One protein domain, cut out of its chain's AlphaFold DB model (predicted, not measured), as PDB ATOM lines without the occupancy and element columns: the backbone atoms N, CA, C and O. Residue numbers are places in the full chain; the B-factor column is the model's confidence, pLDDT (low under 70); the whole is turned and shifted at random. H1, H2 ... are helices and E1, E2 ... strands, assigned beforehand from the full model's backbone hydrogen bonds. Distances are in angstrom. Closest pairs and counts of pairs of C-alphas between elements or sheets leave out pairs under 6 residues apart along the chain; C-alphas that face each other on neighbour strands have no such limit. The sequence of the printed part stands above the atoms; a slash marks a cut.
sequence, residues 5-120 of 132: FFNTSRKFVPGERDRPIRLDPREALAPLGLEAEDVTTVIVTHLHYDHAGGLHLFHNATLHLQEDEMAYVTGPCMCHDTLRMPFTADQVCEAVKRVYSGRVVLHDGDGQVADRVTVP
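What this domain is: This is residues 5 to 120 of the 132 residues of the protein "Lactamase_B domain-containing protein" of Rhodobacterales bacterium 52_120_T64 (UniProt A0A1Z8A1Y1). A small sheet of three parallel strands, E1, E2 and E3, lies in the middle, with the longest helix, H5, crossing over one face and the two-strand hairpin of E4 and E5 over part of the other. Between E2 and E3 the chain goes out through H2 to the two short helices H3 and H4, far from the sheet, and comes back through H5, while residues 5 to 40, with no named element, make a long loose loop. The printed part has 116 residues with five named helices and five named strands, in the order E1 H1 E2 H2 H3 H4 H5 E3 E4 E5; the sheets run E1 E2 E3, parallel, and E4 E5, antiparallel. The class is mixed, helices and strands, though under half of the residues, 51, are in named elements. The whole is compact, with a radius of gyration of the C-alphas of 14.2 A and spans of 42 by 37 by 24 A.

Where its parts are: Begin at the largest sheet: find C-alpha 62 at (-5.194, 26.833, -52.665), where E2, residues 62 to 66, starts its 13.4 A run. E1 is residues 41 to 43, and E3, residues 104 to 107, is 9.8 A long. Look next at C-alpha 89, at (-7.213, 27.267, -72.146): from there H5, residues 89 to 100, runs 16.6 A to C-alpha 100. H2 is residues 67 to 74, 10.9 A long. Three helices have four residues each: H1, residues 49 to 52, H3, residues 76 to 79, and H4, residues 81 to 84. E4 is residues 111 to 114, 9.6 A long, and E5, residues 117 to 119, ends at C-alpha 119, at (6.869, 20.662, -54.272).

How they stand to each other: In the sheet, E2 is the inner strand, parallel to E1 at 22 degrees, with N 64 and O 42 at 2.8 A, within hydrogen-bond range. E3 is parallel to E2 at 26 degrees, with N 105 and O 63 at 2.8 A. Near E1, residues 5 to 6 pair with residues 42 to 43, parallel. H5 is on the sheet at a height of 10.9 A, over E2 and E3, and runs across the strands, at 73 degrees to E2 on the local plane; its C-alpha of Arg 98 is 5.3 A from that of Val 104 of E3, their closest pair. H2 only grazes the sheet, with residues 67 to 70. H2 and H5 only just touch, with 3 pairs of C-alphas within 8 A, the closest being the C-alphas of Val 73 and Val 92 at 6.8 A; H5 touches H2 with residues 92 to 95 alone, and the two helices stand at a steep tilt of 50 degrees, opposite ways. H3 and H4 only just touch, with 3 such pairs, and only at the corner by their link; the C-alphas of Met 78 and Arg 84 come closest, at 4.8 A. H1 is not on the sheet; it is close to H5 but not clearly touching, with the C-alphas of Ala 52 and Gln 91 at 6.0 A. E1, H1 and E2 form a strand-helix-strand unit, two parallel neighbour strands with a helix between, its crossover right-handed; E2, H2 to H5, and E3 form another. In the hairpin of E4 and E5, antiparallel at 150 degrees, N 119 and O 111 are 2.8 A apart. The closest C-alphas of E2 and E4, those of His 64 and Val 113, are 7.5 A apart. In H2 and H5 every O i to N i+4 pair is within hydrogen-bond range; H1, H3 and H4 are too short for such a pair.

The domain as a whole: The two C-alphas farthest apart, those of Gly 33 and His 80, are 42.4 A from each other. The printed part, residues 5 to 120, has no cut. The link from H1 to E2 is short, with 9 residues; the other links between named elements are tight. Look in the B-factor column for the low-confidence part of this model: residues 8 to 23 and residue 120 are under 70, and the mean pLDDT of the printed part is 84.4.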
ATOM      1  N   PHE A   5      -4.573  17.209 -52.130       70.31
ATOM      2  CA  PHE A   5      -4.824  16.485 -53.376       70.31
ATOM      3  C   PHE A   5      -3.715  16.733 -54.413       70.31
ATOM      4  O   PHE A   5      -3.280  17.869 -54.612       70.31
ATOM      5  N   PHE A   6      -3.248  15.668 -55.072       71.88
ATOM      6  CA  PHE A   6      -2.147  15.704 -56.042       71.88
ATOM      7  C   PHE A   6      -2.650  15.439 -57.461       71.88
ATOM      8  O   PHE A   6      -3.021  14.310 -57.780       71.88
ATOM      9  N   ASN A   7      -2.550  16.450 -58.328       74.31
ATOM     10  CA  ASN A   7      -3.101  16.475 -59.687       74.31
ATOM     11  C   ASN A   7      -4.633  16.305 -59.737       74.31
ATOM     12  O   ASN A   7      -5.264  15.704 -58.881       74.31
ATOM     13  N   THR A   8      -5.258  16.849 -60.774       59.34
ATOM     14  CA  THR A   8      -6.713  16.934 -60.936       59.34
ATOM     15  C   THR A   8      -7.089  16.541 -62.371       59.34
ATOM     16  O   THR A   8      -7.476  17.388 -63.173       59.34
ATOM     17  N   SER A   9      -6.904  15.280 -62.762       62.62
ATOM     18  CA  SER A   9      -7.106  14.812 -64.149       62.62
ATOM     19  C   SER A   9      -8.545  15.040 -64.678       62.62
ATOM     20  O   SER A   9      -9.502  14.636 -64.024       62.62
ATOM     21  N   ARG A  10      -8.703  15.636 -65.885       51.72
ATOM     22  CA  ARG A  10      -9.964  16.137 -66.535       51.72
ATOM     23  C   ARG A  10     -11.180  15.185 -66.621       51.72
ATOM     24  O   ARG A  10     -12.288  15.656 -66.856       51.72
ATOM     25  N   LYS A  11     -10.979  13.870 -66.481       43.75
ATOM     26  CA  LYS A  11     -11.799  12.776 -67.060       43.75
ATOM     27  C   LYS A  11     -11.973  12.885 -68.596       43.75
ATOM     28  O   LYS A  11     -11.546  13.857 -69.212       43.75
ATOM     29  N   PHE A  12     -12.485  11.834 -69.244       49.44
ATOM     30  CA  PHE A  12     -12.634  11.767 -70.708       49.44
ATOM     31  C   PHE A  12     -14.032  12.205 -71.167       49.44
ATOM     32  O   PHE A  12     -15.036  11.705 -70.658       49.44
ATOM     33  N   VAL A  13     -14.080  13.073 -72.182       48.59
ATOM     34  CA  VAL A  13     -15.296  13.442 -72.922       48.59
ATOM     35  C   VAL A  13     -15.131  12.981 -74.380       48.59
ATOM     36  O   VAL A  13     -14.126  13.337 -75.002       48.59
ATOM     37  N   PRO A  14     -16.075  12.210 -74.957       40.12
ATOM     38  CA  PRO A  14     -15.970  11.747 -76.341       40.12
ATOM     39  C   PRO A  14     -15.834  12.908 -77.337       40.12
ATOM     40  O   PRO A  14     -16.755  13.705 -77.498       40.12
ATOM     41  N   GLY A  15     -14.683  12.983 -78.012       53.06
ATOM     42  CA  GLY A  15     -14.340  14.043 -78.970       53.06
ATOM     43  C   GLY A  15     -13.048  14.797 -78.633       53.06
ATOM     44  O   GLY A  15     -12.465  15.415 -79.522       53.06
ATOM     45  N   GLU A  16     -12.559  14.703 -77.393       52.38
ATOM     46  CA  GLU A  16     -11.244  15.220 -76.986       52.38
ATOM     47  C   GLU A  16     -10.156  14.122 -77.030       52.38
ATOM     48  O   GLU A  16     -10.454  12.936 -77.175       52.38
ATOM     49  N   ARG A  17      -8.874  14.525 -77.011       55.88
ATOM     50  CA  ARG A  17      -7.731  13.668 -77.396       55.88
ATOM     51  C   ARG A  17      -7.525  12.434 -76.503       55.88
ATOM     52  O   ARG A  17      -7.813  12.424 -75.311       55.88
ATOM     53  N   ASP A  18      -6.962  11.402 -77.127       52.72
ATOM     54  CA  ASP A  18      -6.902  10.026 -76.630       52.72
ATOM     55  C   ASP A  18      -5.823   9.783 -75.551       52.72
ATOM     56  O   ASP A  18      -4.685   9.414 -75.843       52.72
ATOM     57  N   ARG A  19      -6.208   9.964 -74.282       51.03
ATOM     58  CA  ARG A  19      -5.672   9.207 -73.136       51.03
ATOM     59  C   ARG A  19      -6.804   8.950 -72.128       51.03
ATOM     60  O   ARG A  19      -7.336   9.911 -71.570       51.03
ATOM     61  N   PRO A  20      -7.182   7.688 -71.843       50.38
ATOM     62  CA  PRO A  20      -8.281   7.397 -70.927       50.38
ATOM     63  C   PRO A  20      -7.882   7.674 -69.472       50.38
ATOM     64  O   PRO A  20      -7.098   6.943 -68.863       50.38
ATOM     65  N   ILE A  21      -8.469   8.722 -68.895       56.72
ATOM     66  CA  ILE A  21      -8.358   9.023 -67.466       56.72
ATOM     67  C   ILE A  21      -9.157   7.971 -66.689       56.72
ATOM     68  O   ILE A  21     -10.343   7.760 -66.937       56.72
ATOM     69  N   ARG A  22      -8.474   7.280 -65.771       61.88
ATOM     70  CA  ARG A  22      -8.929   5.998 -65.201       61.88
ATOM     71  C   ARG A  22      -9.951   6.142 -64.063       61.88
ATOM     72  O   ARG A  22     -10.566   5.144 -63.705       61.88
ATOM     73  N   LEU A  23     -10.119   7.346 -63.506       67.69
ATOM     74  CA  LEU A  23     -11.000   7.662 -62.373       67.69
ATOM     75  C   LEU A  23     -11.336   9.169 -62.380       67.69
ATOM     76  O   LEU A  23     -10.464   9.967 -62.724       67.69
ATOM     77  N   ASP A  24     -12.566   9.577 -62.038       77.75
ATOM     78  CA  ASP A  24     -12.870  11.004 -61.781       77.75
ATOM     79  C   ASP A  24     -12.180  11.441 -60.477       77.75
ATOM     80  O   ASP A  24     -12.240  10.690 -59.501       77.75
ATOM     81  N   PRO A  25     -11.577  12.639 -60.391       78.31
ATOM     82  CA  PRO A  25     -11.013  13.132 -59.135       78.31
ATOM     83  C   PRO A  25     -11.995  13.111 -57.951       78.31
ATOM     84  O   PRO A  25     -11.570  12.861 -56.830       78.31
ATOM     85  N   ARG A  26     -13.303  13.297 -58.185       81.50
ATOM     86  CA  ARG A  26     -14.347  13.195 -57.145       81.50
ATOM     87  C   ARG A  26     -14.642  11.747 -56.760       81.50
ATOM     88  O   ARG A  26     -14.753  11.427 -55.582       81.50
ATOM     89  N   GLU A  27     -14.689  10.842 -57.740       83.62
ATOM     90  CA  GLU A  27     -14.827   9.396 -57.490       83.62
ATOM     91  C   GLU A  27     -13.640   8.849 -56.672       83.62
ATOM     92  O   GLU A  27     -13.810   7.899 -55.911       83.62
ATOM     93  N   ALA A  28     -12.457   9.467 -56.781       82.69
ATOM     94  CA  ALA A  28     -11.282   9.136 -55.975       82.69
ATOM     95  C   ALA A  28     -11.376   9.585 -54.502       82.69
ATOM     96  O   ALA A  28     -10.702   9.002 -53.655       82.69
ATOM     97  N   LEU A  29     -12.201  10.591 -54.188       85.88
ATOM     98  CA  LEU A  29     -12.408  11.092 -52.823       85.88
ATOM     99  C   LEU A  29     -13.489  10.321 -52.056       85.88
ATOM    100  O   LEU A  29     -13.390  10.175 -50.838       85.88
ATOM    101  N   ALA A  30     -14.484   9.769 -52.758       85.94
ATOM    102  CA  ALA A  30     -15.611   9.062 -52.147       85.94
ATOM    103  C   ALA A  30     -15.218   7.941 -51.145       85.94
ATOM    104  O   ALA A  30     -15.858   7.856 -50.095       85.94
ATOM    105  N   PRO A  31     -14.163   7.120 -51.358       88.44
ATOM    106  CA  PRO A  31     -13.712   6.129 -50.370       88.44
ATOM    107  C   PRO A  31     -13.177   6.725 -49.057       88.44
ATOM    108  O   PRO A  31     -13.073   6.007 -48.065       88.44
ATOM    109  N   LEU A  32     -12.824   8.014 -49.052       86.81
ATOM    110  CA  LEU A  32     -12.370   8.765 -47.878       86.81
ATOM    111  C   LEU A  32     -13.514   9.535 -47.194       86.81
ATOM    112  O   LEU A  32     -13.295  10.120 -46.137       86.81
ATOM    113  N   GLY A  33     -14.720   9.536 -47.778       90.38
ATOM    114  CA  GLY A  33     -15.861  10.315 -47.288       90.38
ATOM    115  C   GLY A  33     -15.683  11.829 -47.450       90.38
ATOM    116  O   GLY A  33     -16.183  12.577 -46.615       90.38
ATOM    117  N   LEU A  34     -14.941  12.256 -48.477       90.31
ATOM    118  CA  LEU A  34     -14.668  13.659 -48.800       90.31
ATOM    119  C   LEU A  34     -15.321  14.046 -50.132       90.31
ATOM    120  O   LEU A  34     -15.333  13.245 -51.068       90.31
ATOM    121  N   GLU A  35     -15.775  15.291 -50.237       91.62
ATOM    122  CA  GLU A  35     -16.173  15.930 -51.495       91.62
ATOM    123  C   GLU A  35     -15.044  16.839 -52.028       91.62
ATOM    124  O   GLU A  35     -14.073  17.141 -51.327       91.62
ATOM    125  N   ALA A  36     -15.135  17.306 -53.281       90.62
ATOM    126  CA  ALA A  36     -14.108  18.196 -53.854       90.62
ATOM    127  C   ALA A  36     -14.028  19.551 -53.126       90.62
ATOM    128  O   ALA A  36     -12.970  20.179 -53.070       90.62
ATOM    129  N   GLU A  37     -15.146  19.975 -52.543       92.81
ATOM    130  CA  GLU A  37     -15.310  21.160 -51.712       92.81
ATOM    131  C   GLU A  37     -14.533  21.076 -50.387       92.81
ATOM    132  O   GLU A  37     -14.150  22.125 -49.862       92.81
ATOM    133  N   ASP A  38     -14.269  19.866 -49.877       93.00
ATOM    134  CA  ASP A  38     -13.518  19.628 -48.634       93.00
ATOM    135  C   ASP A  38     -11.997  19.715 -48.831       93.00
ATOM    136  O   ASP A  38     -11.242  19.730 -47.855       93.00
ATOM    137  N   VAL A  39     -11.518  19.748 -50.078       92.19
ATOM    138  CA  VAL A  39     -10.091  19.863 -50.406       92.19
ATOM    139  C   VAL A  39      -9.640  21.311 -50.236       92.19
ATOM    140  O   VAL A  39     -10.096  22.221 -50.930       92.19
ATOM    141  N   THR A  40      -8.692  21.523 -49.325       94.19
ATOM    142  CA  THR A  40      -8.135  22.847 -49.007       94.19
ATOM    143  C   THR A  40      -6.861  23.156 -49.783       94.19
ATOM    144  O   THR A  40      -6.507  24.326 -49.931       94.19
ATOM    145  N   THR A  41      -6.178  22.130 -50.296       92.88
ATOM    146  CA  THR A  41      -4.844  22.262 -50.891       92.88
ATOM    147  C   THR A  41      -4.705  21.345 -52.102       92.88
ATOM    148  O   THR A  41      -4.869  20.131 -51.991       92.88
ATOM    149  N   VAL A  42      -4.369  21.914 -53.260       93.06
ATOM    150  CA  VAL A  42      -4.082  21.175 -54.497       93.06
ATOM    151  C   VAL A  42      -2.643  21.447 -54.913       93.06
ATOM    152  O   VAL A  42      -2.269  22.598 -55.119       93.06
ATOM    153  N   ILE A  43      -1.851  20.393 -55.095       90.62
ATOM    154  CA  ILE A  43      -0.540  20.465 -55.749       90.62
ATOM    155  C   ILE A  43      -0.696  19.916 -57.168       90.62
ATOM    156  O   ILE A  43      -1.193  18.801 -57.349       90.62
ATOM    157  N   VAL A  44      -0.236  20.659 -58.174       88.31
ATOM    158  CA  VAL A  44      -0.060  20.135 -59.539       88.31
ATOM    159  C   VAL A  44       1.410  20.236 -59.923       88.31
ATOM    160  O   VAL A  44       2.071  21.222 -59.608       88.31
ATOM    161  N   THR A  45       1.939  19.218 -60.602       83.38
ATOM    162  CA  THR A  45       3.343  19.249 -61.052       83.38
ATOM    163  C   THR A  45       3.530  20.139 -62.280       83.38
ATOM    164  O   THR A  45       4.577  20.755 -62.436       83.38
ATOM    165  N   HIS A  46       2.512  20.196 -63.142       88.12
ATOM    166  CA  HIS A  46       2.437  21.013 -64.353       88.12
ATOM    167  C   HIS A  46       0.978  21.071 -64.854       88.12
ATOM    168  O   HIS A  46       0.124  20.309 -64.389       88.12
ATOM    169  N   LEU A  47       0.666  21.972 -65.788       90.88
ATOM    170  CA  LEU A  47      -0.703  22.311 -66.203       90.88
ATOM    171  C   LEU A  47      -1.189  21.582 -67.474       90.88
ATOM    172  O   LEU A  47      -2.137  22.034 -68.125       90.88
ATOM    173  N   HIS A  48      -0.607  20.430 -67.827       90.69
ATOM    174  CA  HIS A  48      -1.173  19.568 -68.876       90.69
ATOM    175  C   HIS A  48      -2.607  19.117 -68.533       90.69
ATOM    176  O   HIS A  48      -2.989  19.023 -67.365       90.69
ATOM    177  N   TYR A  49      -3.434  18.828 -69.543       84.94
ATOM    178  CA  TYR A  49      -4.854  18.498 -69.330       84.94
ATOM    179  C   TYR A  49      -5.074  17.214 -68.510       84.94
ATOM    180  O   TYR A  49      -6.054  17.117 -67.765       84.94
ATOM    181  N   ASP A  50      -4.158  16.250 -68.600       80.75
ATOM    182  CA  ASP A  50      -4.173  15.001 -67.840       80.75
ATOM    183  C   ASP A  50      -3.719  15.181 -66.382       80.75
ATOM    184  O   ASP A  50      -4.060  14.347 -65.546       80.75
ATOM    185  N   HIS A  51      -3.076  16.303 -66.043       84.06
ATOM    186  CA  HIS A  51      -2.687  16.663 -64.675       84.06
ATOM    187  C   HIS A  51      -3.546  17.766 -64.040       84.06
ATOM    188  O   HIS A  51      -3.692  17.775 -62.824       84.06
ATOM    189  N   ALA A  52      -4.145  18.669 -64.821       89.44
ATOM    190  CA  ALA A  52      -4.814  19.867 -64.300       89.44
ATOM    191  C   ALA A  52      -6.208  20.155 -64.895       89.44
ATOM    192  O   ALA A  52      -6.860  21.113 -64.487       89.44
ATOM    193  N   GLY A  53      -6.725  19.358 -65.837       86.81
ATOM    194  CA  GLY A  53      -7.989  19.692 -66.520       86.81
ATOM    195  C   GLY A  53      -9.246  19.712 -65.629       86.81
ATOM    196  O   GLY A  53     -10.227  20.370 -65.968       86.81
ATOM    197  N   GLY A  54      -9.212  19.043 -64.476       90.31
ATOM    198  CA  GLY A  54     -10.229  19.055 -63.418       90.31
ATOM    199  C   GLY A  54     -10.003  20.102 -62.316       90.31
ATOM    200  O   GLY A  54     -10.712  20.072 -61.315       90.31
ATOM    201  N   LEU A  55      -9.047  21.029 -62.465       91.00
ATOM    202  CA  LEU A  55      -8.704  22.036 -61.443       91.00
ATOM    203  C   LEU A  55      -9.914  22.895 -61.023       91.00
ATOM    204  O   LEU A  55     -10.018  23.317 -59.873       91.00
ATOM    205  N   HIS A  56     -10.859  23.100 -61.940       90.81
ATOM    206  CA  HIS A  56     -12.111  23.824 -61.717       90.81
ATOM    207  C   HIS A  56     -13.052  23.160 -60.690       90.81
ATOM    208  O   HIS A  56     -13.906  23.842 -60.130       90.81
ATOM    209  N   LEU A  57     -12.904  21.855 -60.423       92.00
ATOM    210  CA  LEU A  57     -13.697  21.139 -59.414       92.00
ATOM    211  C   LEU A  57     -13.308  21.584 -57.992       92.00
ATOM    212  O   LEU A  57     -14.159  21.745 -57.125       92.00
ATOM    213  N   PHE A  58     -12.023  21.868 -57.773       93.00
ATOM    214  CA  PHE A  58     -11.421  22.124 -56.461       93.00
ATOM    215  C   PHE A  58     -11.376  23.616 -56.116       93.00
ATOM    216  O   PHE A  58     -10.324  24.158 -55.767       93.00
ATOM    217  N   HIS A  59     -12.494  24.316 -56.292       90.62
ATOM    218  CA  HIS A  59     -12.569  25.778 -56.196       90.62
ATOM    219  C   HIS A  59     -12.237  26.330 -54.795       90.62
ATOM    220  O   HIS A  59     -11.787  27.474 -54.676       90.62
ATOM    221  N   ASN A  60     -12.411  25.527 -53.738       92.50
ATOM    222  CA  ASN A  60     -12.031  25.876 -52.364       92.50
ATOM    223  C   ASN A  60     -10.526  25.793 -52.087       92.50
ATOM    224  O   ASN A  60     -10.051  26.468 -51.175       92.50
ATOM    225  N   ALA A  61      -9.780  25.025 -52.880       95.19
ATOM    226  CA  ALA A  61      -8.382  24.747 -52.605       95.19
ATOM    227  C   ALA A  61      -7.441  25.894 -52.997       95.19
ATOM    228  O   ALA A  61      -7.596  26.509 -54.057       95.19
ATOM    229  N   THR A  62      -6.381  26.096 -52.217       96.06
ATOM    230  CA  THR A  62      -5.194  26.833 -52.665       96.06
ATOM    231  C   THR A  62      -4.389  25.953 -53.620       96.06
ATOM    232  O   THR A  62      -4.097  24.797 -53.313       96.06
ATOM    233  N   LEU A  63      -4.048  26.487 -54.794       95.56
ATOM    234  CA  LEU A  63      -3.186  25.822 -55.771       95.56
ATOM    235  C   LEU A  63      -1.710  26.068 -55.437       95.56
ATOM    236  O   LEU A  63      -1.311  27.216 -55.292       95.56
ATOM    237  N   HIS A  64      -0.892  25.024 -55.396       95.00
ATOM    238  CA  HIS A  64       0.566  25.124 -55.349       95.00
ATOM    239  C   HIS A  64       1.149  24.727 -56.707       95.00
ATOM    240  O   HIS A  64       0.819  23.661 -57.236       95.00
ATOM    241  N   LEU A  65       1.990  25.598 -57.272       93.50
ATOM    242  CA  LEU A  65       2.555  25.470 -58.617       93.50
ATOM    243  C   LEU A  65       3.931  26.166 -58.694       93.50
ATOM    244  O   LEU A  65       4.181  27.096 -57.941       93.50
ATOM    245  N   GLN A  66       4.817  25.749 -59.600       93.62
ATOM    246  CA  GLN A  66       6.079  26.459 -59.871       93.62
ATOM    247  C   GLN A  66       5.845  27.743 -60.699       93.62
ATOM    248  O   GLN A  66       5.033  27.746 -61.630       93.62
ATOM    249  N   GLU A  67       6.567  28.827 -60.398       94.50
ATOM    250  CA  GLU A  67       6.500  30.112 -61.121       94.50
ATOM    251  C   GLU A  67       6.803  29.941 -62.617       94.50
ATOM    252  O   GLU A  67       6.078  30.468 -63.468       94.50
ATOM    253  N   ASP A  68       7.816  29.134 -62.941       92.00
ATOM    254  CA  ASP A  68       8.237  28.853 -64.318       92.00
ATOM    255  C   ASP A  68       7.138  28.199 -65.163       92.00
ATOM    256  O   ASP A  68       7.019  28.497 -66.353       92.00
ATOM    257  N   GLU A  69       6.302  27.338 -64.573       93.06
ATOM    258  CA  GLU A  69       5.190  26.716 -65.300       93.06
ATOM    259  C   GLU A  69       4.117  27.760 -65.630       93.06
ATOM    260  O   GLU A  69       3.656  27.824 -66.769       93.06
ATOM    261  N   MET A  70       3.766  28.636 -64.679       95.62
ATOM    262  CA  MET A  70       2.835  29.744 -64.938       95.62
ATOM    263  C   MET A  70       3.365  30.660 -66.053       95.62
ATOM    264  O   MET A  70       2.618  31.020 -66.967       95.62
ATOM    265  N   ALA A  71       4.660  30.994 -66.029       95.50
ATOM    266  CA  ALA A  71       5.307  31.778 -67.079       95.50
ATOM    267  C   ALA A  71       5.323  31.047 -68.438       95.50
ATOM    268  O   ALA A  71       5.096  31.663 -69.483       95.50
ATOM    269  N   TYR A  72       5.536  29.728 -68.446       94.00
ATOM    270  CA  TYR A  72       5.547  28.911 -69.659       94.00
ATOM    271  C   TYR A  72       4.164  28.827 -70.325       94.00
ATOM    272  O   TYR A  72       4.058  29.033 -71.539       94.00
ATOM    273  N   VAL A  73       3.101  28.581 -69.547       94.88
ATOM    274  CA  VAL A  73       1.731  28.407 -70.076       94.88
ATOM    275  C   VAL A  73       0.985  29.712 -70.352       94.88
ATOM    276  O   VAL A  73      -0.076  29.686 -70.971       94.88
ATOM    277  N   THR A  74       1.515  30.855 -69.920       96.25
ATOM    278  CA  THR A  74       0.979  32.185 -70.272       96.25
ATOM    279  C   THR A  74       1.861  32.946 -71.268       96.25
ATOM    280  O   THR A  74       1.433  33.960 -71.819       96.25
ATOM    281  N   GLY A  75       3.074  32.452 -71.535       94.38
ATOM    282  CA  GLY A  75       4.067  33.094 -72.392       94.38
ATOM    283  C   GLY A  75       4.076  32.642 -73.864       94.38
ATOM    284  O   GLY A  75       3.226  31.863 -74.308       94.38
ATOM    285  N   PRO A  76       5.088  33.086 -74.643       94.94
ATOM    286  CA  PRO A  76       5.196  32.835 -76.087       94.94
ATOM    287  C   PRO A  76       5.208  31.358 -76.501       94.94
ATOM    288  O   PRO A  76       4.921  31.039 -77.652       94.94
ATOM    289  N   CYS A  77       5.504  30.439 -75.580       92.19
ATOM    290  CA  CYS A  77       5.476  29.005 -75.858       92.19
ATOM    291  C   CYS A  77       4.078  28.529 -76.285       92.19
ATOM    292  O   CYS A  77       3.971  27.656 -77.144       92.19
ATOM    293  N   MET A  78       3.007  29.154 -75.783       94.94
ATOM    294  CA  MET A  78       1.637  28.840 -76.203       94.94
ATOM    295  C   MET A  78       1.277  29.375 -77.599       94.94
ATOM    296  O   MET A  78       0.244  28.998 -78.149       94.94
ATOM    297  N   CYS A  79       2.130  30.191 -78.228       94.25
ATOM    298  CA  CYS A  79       1.970  30.590 -79.630       94.25
ATOM    299  C   CYS A  79       2.411  29.495 -80.624       94.25
ATOM    300  O   CYS A  79       2.212  29.657 -81.826       94.25
ATOM    301  N   HIS A  80       2.991  28.384 -80.150       94.19
ATOM    302  CA  HIS A  80       3.427  27.261 -80.981       94.19
ATOM    303  C   HIS A  80       2.532  26.035 -80.763       94.19
ATOM    304  O   HIS A  80       2.471  25.488 -79.663       94.19
ATOM    305  N   ASP A  81       1.870  25.555 -81.819       91.00
ATOM    306  CA  ASP A  81       0.861  24.487 -81.726       91.00
ATOM    307  C   ASP A  81       1.370  23.183 -81.102       91.00
ATOM    308  O   ASP A  81       0.644  22.543 -80.344       91.00
ATOM    309  N   THR A  82       2.618  22.799 -81.376       91.38
ATOM    310  CA  THR A  82       3.243  21.595 -80.808       91.38
ATOM    311  C   THR A  82       3.485  21.714 -79.305       91.38
ATOM    312  O   THR A  82       3.264  20.746 -78.582       91.38
ATOM    313  N   LEU A  83       3.890  22.895 -78.828       89.44
ATOM    314  CA  LEU A  83       4.129  23.174 -77.407       89.44
ATOM    315  C   LEU A  83       2.823  23.399 -76.637       89.44
ATOM    316  O   LEU A  83       2.734  23.028 -75.472       89.44
ATOM    317  N   ARG A  84       1.806  23.969 -77.296       93.06
ATOM    318  CA  ARG A  84       0.454  24.172 -76.755       93.06
ATOM    319  C   ARG A  84      -0.376  22.884 -76.706       93.06
ATOM    320  O   ARG A  84      -1.303  22.798 -75.912       93.06
ATOM    321  N   MET A  85      -0.052  21.880 -77.527       89.81
ATOM    322  CA  MET A  85      -0.815  20.633 -77.707       89.81
ATOM    323  C   MET A  85      -1.323  19.949 -76.413       89.81
ATOM    324  O   MET A  85      -2.491  19.543 -76.423       89.81
ATOM    325  N   PRO A  86      -0.525  19.812 -75.328       88.62
ATOM    326  CA  PRO A  86      -0.956  19.148 -74.095       88.62
ATOM    327  C   PRO A  86      -1.672  20.075 -73.090       88.62
ATOM    328  O   PRO A  86      -2.066  19.628 -72.013       88.62
ATOM    329  N   PHE A  87      -1.886  21.349 -73.427       90.62
ATOM    330  CA  PHE A  87      -2.607  22.322 -72.606       90.62
ATOM    331  C   PHE A  87      -3.993  22.610 -73.198       90.62
ATOM    332  O   PHE A  87      -4.200  22.546 -74.410       90.62
ATOM    333  N   THR A  88      -4.951  22.985 -72.348       89.88
ATOM    334  CA  THR A  88      -6.183  23.658 -72.786       89.88
ATOM    335  C   THR A  88      -6.281  25.013 -72.099       89.88
ATOM    336  O   THR A  88      -5.714  25.217 -71.022       89.88
ATOM    337  N   ALA A  89      -7.007  25.943 -72.718       92.62
ATOM    338  CA  ALA A  89      -7.213  27.267 -72.146       92.62
ATOM    339  C   ALA A  89      -7.935  27.209 -70.787       92.62
ATOM    340  O   ALA A  89      -7.684  28.074 -69.955       92.62
ATOM    341  N   ASP A  90      -8.769  26.191 -70.533       91.50
ATOM    342  CA  ASP A  90      -9.606  26.111 -69.331       91.50
ATOM    343  C   ASP A  90      -8.764  26.040 -68.052       91.50
ATOM    344  O   ASP A  90      -8.919  26.886 -67.169       91.50
ATOM    345  N   GLN A  91      -7.839  25.072 -67.950       90.75
ATOM    346  CA  GLN A  91      -7.026  24.927 -66.737       90.75
ATOM    347  C   GLN A  91      -6.014  26.065 -66.560       90.75
ATOM    348  O   GLN A  91      -5.730  26.458 -65.431       90.75
ATOM    349  N   VAL A  92      -5.516  26.640 -67.662       95.38
ATOM    350  CA  VAL A  92      -4.612  27.798 -67.616       95.38
ATOM    351  C   VAL A  92      -5.368  29.035 -67.125       95.38
ATOM    352  O   VAL A  92      -4.915  29.707 -66.202       95.38
ATOM    353  N   CYS A  93      -6.565  29.300 -67.657       96.69
ATOM    354  CA  CYS A  93      -7.423  30.388 -67.184       96.69
ATOM    355  C   CYS A  93      -7.840  30.198 -65.722       96.69
ATOM    356  O   CYS A  93      -7.970  31.178 -64.994       96.69
ATOM    357  N   GLU A  94      -8.053  28.961 -65.276       96.06
ATOM    358  CA  GLU A  94      -8.362  28.662 -63.880       96.06
ATOM    359  C   GLU A  94      -7.172  28.937 -62.948       96.06
ATOM    360  O   GLU A  94      -7.337  29.603 -61.926       96.06
ATOM    361  N   ALA A  95      -5.954  28.540 -63.330       96.25
ATOM    362  CA  ALA A  95      -4.745  28.901 -62.592       96.25
ATOM    363  C   ALA A  95      -4.544  30.433 -62.540       96.25
ATOM    364  O   ALA A  95      -4.250  30.983 -61.479       96.25
ATOM    365  N   VAL A  96      -4.801  31.149 -63.641       97.56
ATOM    366  CA  VAL A  96      -4.749  32.624 -63.686       97.56
ATOM    367  C   VAL A  96      -5.819  33.265 -62.790       97.56
ATOM    368  O   VAL A  96      -5.511  34.193 -62.043       97.56
ATOM    369  N   LYS A  97      -7.063  32.762 -62.769       97.25
ATOM    370  CA  LYS A  97      -8.105  33.227 -61.827       97.25
ATOM    371  C   LYS A  97      -7.678  33.069 -60.364       97.25
ATOM    372  O   LYS A  97      -8.017  33.913 -59.530       97.25
ATOM    373  N   ARG A  98      -6.921  32.016 -60.044       97.19
ATOM    374  CA  ARG A  98      -6.380  31.780 -58.697       97.19
ATOM    375  C   ARG A  98      -5.300  32.789 -58.299       97.19
ATOM    376  O   ARG A  98      -5.290  33.184 -57.138       97.19
ATOM    377  N   VAL A  99      -4.503  33.302 -59.246       97.19
ATOM    378  CA  VAL A  99      -3.611  34.463 -59.017       97.19
ATOM    379  C   VAL A  99      -4.422  35.675 -58.550       97.19
ATOM    380  O   VAL A  99      -4.176  36.207 -57.472       97.19
ATOM    381  N   TYR A 100      -5.449  36.073 -59.308       97.25
ATOM    382  CA  TYR A 100      -6.249  37.266 -58.993       97.25
ATOM    383  C   TYR A 100      -7.125  37.140 -57.737       97.25
ATOM    384  O   TYR A 100      -7.491  38.153 -57.147       97.25
ATOM    385  N   SER A 101      -7.468  35.918 -57.322       96.38
ATOM    386  CA  SER A 101      -8.259  35.655 -56.107       96.38
ATOM    387  C   SER A 101      -7.416  35.318 -54.871       96.38
ATOM    388  O   SER A 101      -7.985  35.068 -53.809       96.38
ATOM    389  N   GLY A 102      -6.081  35.303 -54.982       96.31
ATOM    390  CA  GLY A 102      -5.182  34.936 -53.882       96.31
ATOM    391  C   GLY A 102      -5.256  33.457 -53.477       96.31
ATOM    392  O   GLY A 102      -4.894  33.113 -52.357       96.31
ATOM    393  N   ARG A 103      -5.740  32.577 -54.366       96.06
ATOM    394  CA  ARG A 103      -5.876  31.119 -54.153       96.06
ATOM    395  C   ARG A 103      -4.780  30.315 -54.856       96.06
ATOM    396  O   ARG A 103      -5.006  29.188 -55.301       96.06
ATOM    397  N   VAL A 104      -3.594  30.902 -54.974       96.25
ATOM    398  CA  VAL A 104      -2.391  30.250 -55.491       96.25
ATOM    399  C   VAL A 104      -1.182  30.636 -54.648       96.25
ATOM    400  O   VAL A 104      -1.049  31.786 -54.230       96.25
ATOM    401  N   VAL A 105      -0.298  29.673 -54.429       96.06
ATOM    402  CA  VAL A 105       1.073  29.866 -53.968       96.06
ATOM    403  C   VAL A 105       1.962  29.421 -55.118       96.06
ATOM    404  O   VAL A 105       1.908  28.261 -55.536       96.06
ATOM    405  N   LEU A 106       2.730  30.360 -55.658       94.69
ATOM    406  CA  LEU A 106       3.769  30.045 -56.626       94.69
ATOM    407  C   LEU A 106       5.092  29.808 -55.885       94.69
ATOM    408  O   LEU A 106       5.341  30.440 -54.858       94.69
ATOM    409  N   HIS A 107       5.898  28.879 -56.390       92.69
ATOM    410  CA  HIS A 107       7.209  28.515 -55.843       92.69
ATOM    411  C   HIS A 107       8.318  28.812 -56.869       92.69
ATOM    412  O   HIS A 107       8.085  28.662 -58.066       92.69
ATOM    413  N   ASP A 108       9.511  29.202 -56.410       90.81
ATOM    414  CA  ASP A 108      10.762  29.255 -57.195       90.81
ATOM    415  C   ASP A 108      11.754  28.318 -56.489       90.81
ATOM    416  O   ASP A 108      12.313  28.657 -55.443       90.81
ATOM    417  N   GLY A 109      11.885  27.093 -57.005       84.94
ATOM    418  CA  GLY A 109      12.649  26.013 -56.375       84.94
ATOM    419  C   GLY A 109      11.823  25.125 -55.432       84.94
ATOM    420  O   GLY A 109      10.612  24.963 -55.602       84.94
ATOM    421  N   ASP A 110      12.477  24.510 -54.439       83.06
ATOM    422  CA  ASP A 110      11.826  23.621 -53.467       83.06
ATOM    423  C   ASP A 110      10.863  24.393 -52.542       83.06
ATOM    424  O   ASP A 110      11.277  25.241 -51.748       83.06
ATOM    425  N   GLY A 111       9.572  24.059 -52.599       79.06
ATOM    426  CA  GLY A 111       8.511  24.737 -51.851       79.06
ATOM    427  C   GLY A 111       7.822  23.844 -50.819       79.06
ATOM    428  O   GLY A 111       7.216  22.837 -51.178       79.06
ATOM    429  N   GLN A 112       7.843  24.208 -49.534       81.69
ATOM    430  CA  GLN A 112       7.074  23.499 -48.499       81.69
ATOM    431  C   GLN A 112       5.569  23.792 -48.650       81.69
ATOM    432  O   GLN A 112       5.175  24.944 -48.828       81.69
ATOM    433  N   VAL A 113       4.722  22.761 -48.554       80.50
ATOM    434  CA  VAL A 113       3.251  22.887 -48.660       80.50
ATOM    435  C   VAL A 113       2.541  22.527 -47.359       80.50
ATOM    436  O   VAL A 113       1.621  23.225 -46.951       80.50
ATOM    437  N   ALA A 114       2.977  21.448 -46.714       79.06
ATOM    438  CA  ALA A 114       2.454  20.944 -45.445       79.06
ATOM    439  C   ALA A 114       3.578  20.212 -44.694       79.06
ATOM    440  O   ALA A 114       4.661  20.010 -45.252       79.06
ATOM    441  N   ASP A 115       3.349  19.773 -43.455       74.19
ATOM    442  CA  ASP A 115       4.337  18.981 -42.709       74.19
ATOM    443  C   ASP A 115       4.780  17.745 -43.517       74.19
ATOM    444  O   ASP A 115       3.986  16.858 -43.826       74.19
ATOM    445  N   ARG A 116       6.081  17.682 -43.843       75.31
ATOM    446  CA  ARG A 116       6.718  16.641 -44.684       75.31
ATOM    447  C   ARG A 116       6.265  16.587 -46.153       75.31
ATOM    448  O   ARG A 116       6.595  15.622 -46.839       75.31
ATOM    449  N   VAL A 117       5.570  17.609 -46.652       74.75
ATOM    450  CA  VAL A 117       5.161  17.721 -48.061       74.75
ATOM    451  C   VAL A 117       5.850  18.912 -48.716       74.75
ATOM    452  O   VAL A 117       5.657  20.055 -48.298       74.75
ATOM    453  N   THR A 118       6.598  18.642 -49.785       75.25
ATOM    454  CA  THR A 118       7.242  19.644 -50.639       75.25
ATOM    455  C   THR A 118       6.788  19.509 -52.094       75.25
ATOM    456  O   THR A 118       6.503  18.410 -52.572       75.25
ATOM    457  N   VAL A 119       6.748  20.631 -52.811       75.69
ATOM    458  CA  VAL A 119       6.869  20.662 -54.272       75.69
ATOM    459  C   VAL A 119       8.366  20.731 -54.571       75.69
ATOM    460  O   VAL A 119       8.990  21.707 -54.154       75.69
ATOM    461  N   PRO A 120       8.970  19.728 -55.225       69.94
ATOM    462  CA  PRO A 120      10.371  19.811 -55.616       69.94
ATOM    463  C   PRO A 120      10.563  20.842 -56.735       69.94
ATOM    464  O   PRO A 120       9.651  21.070 -57.541       69.94
TER     465      PRO A 120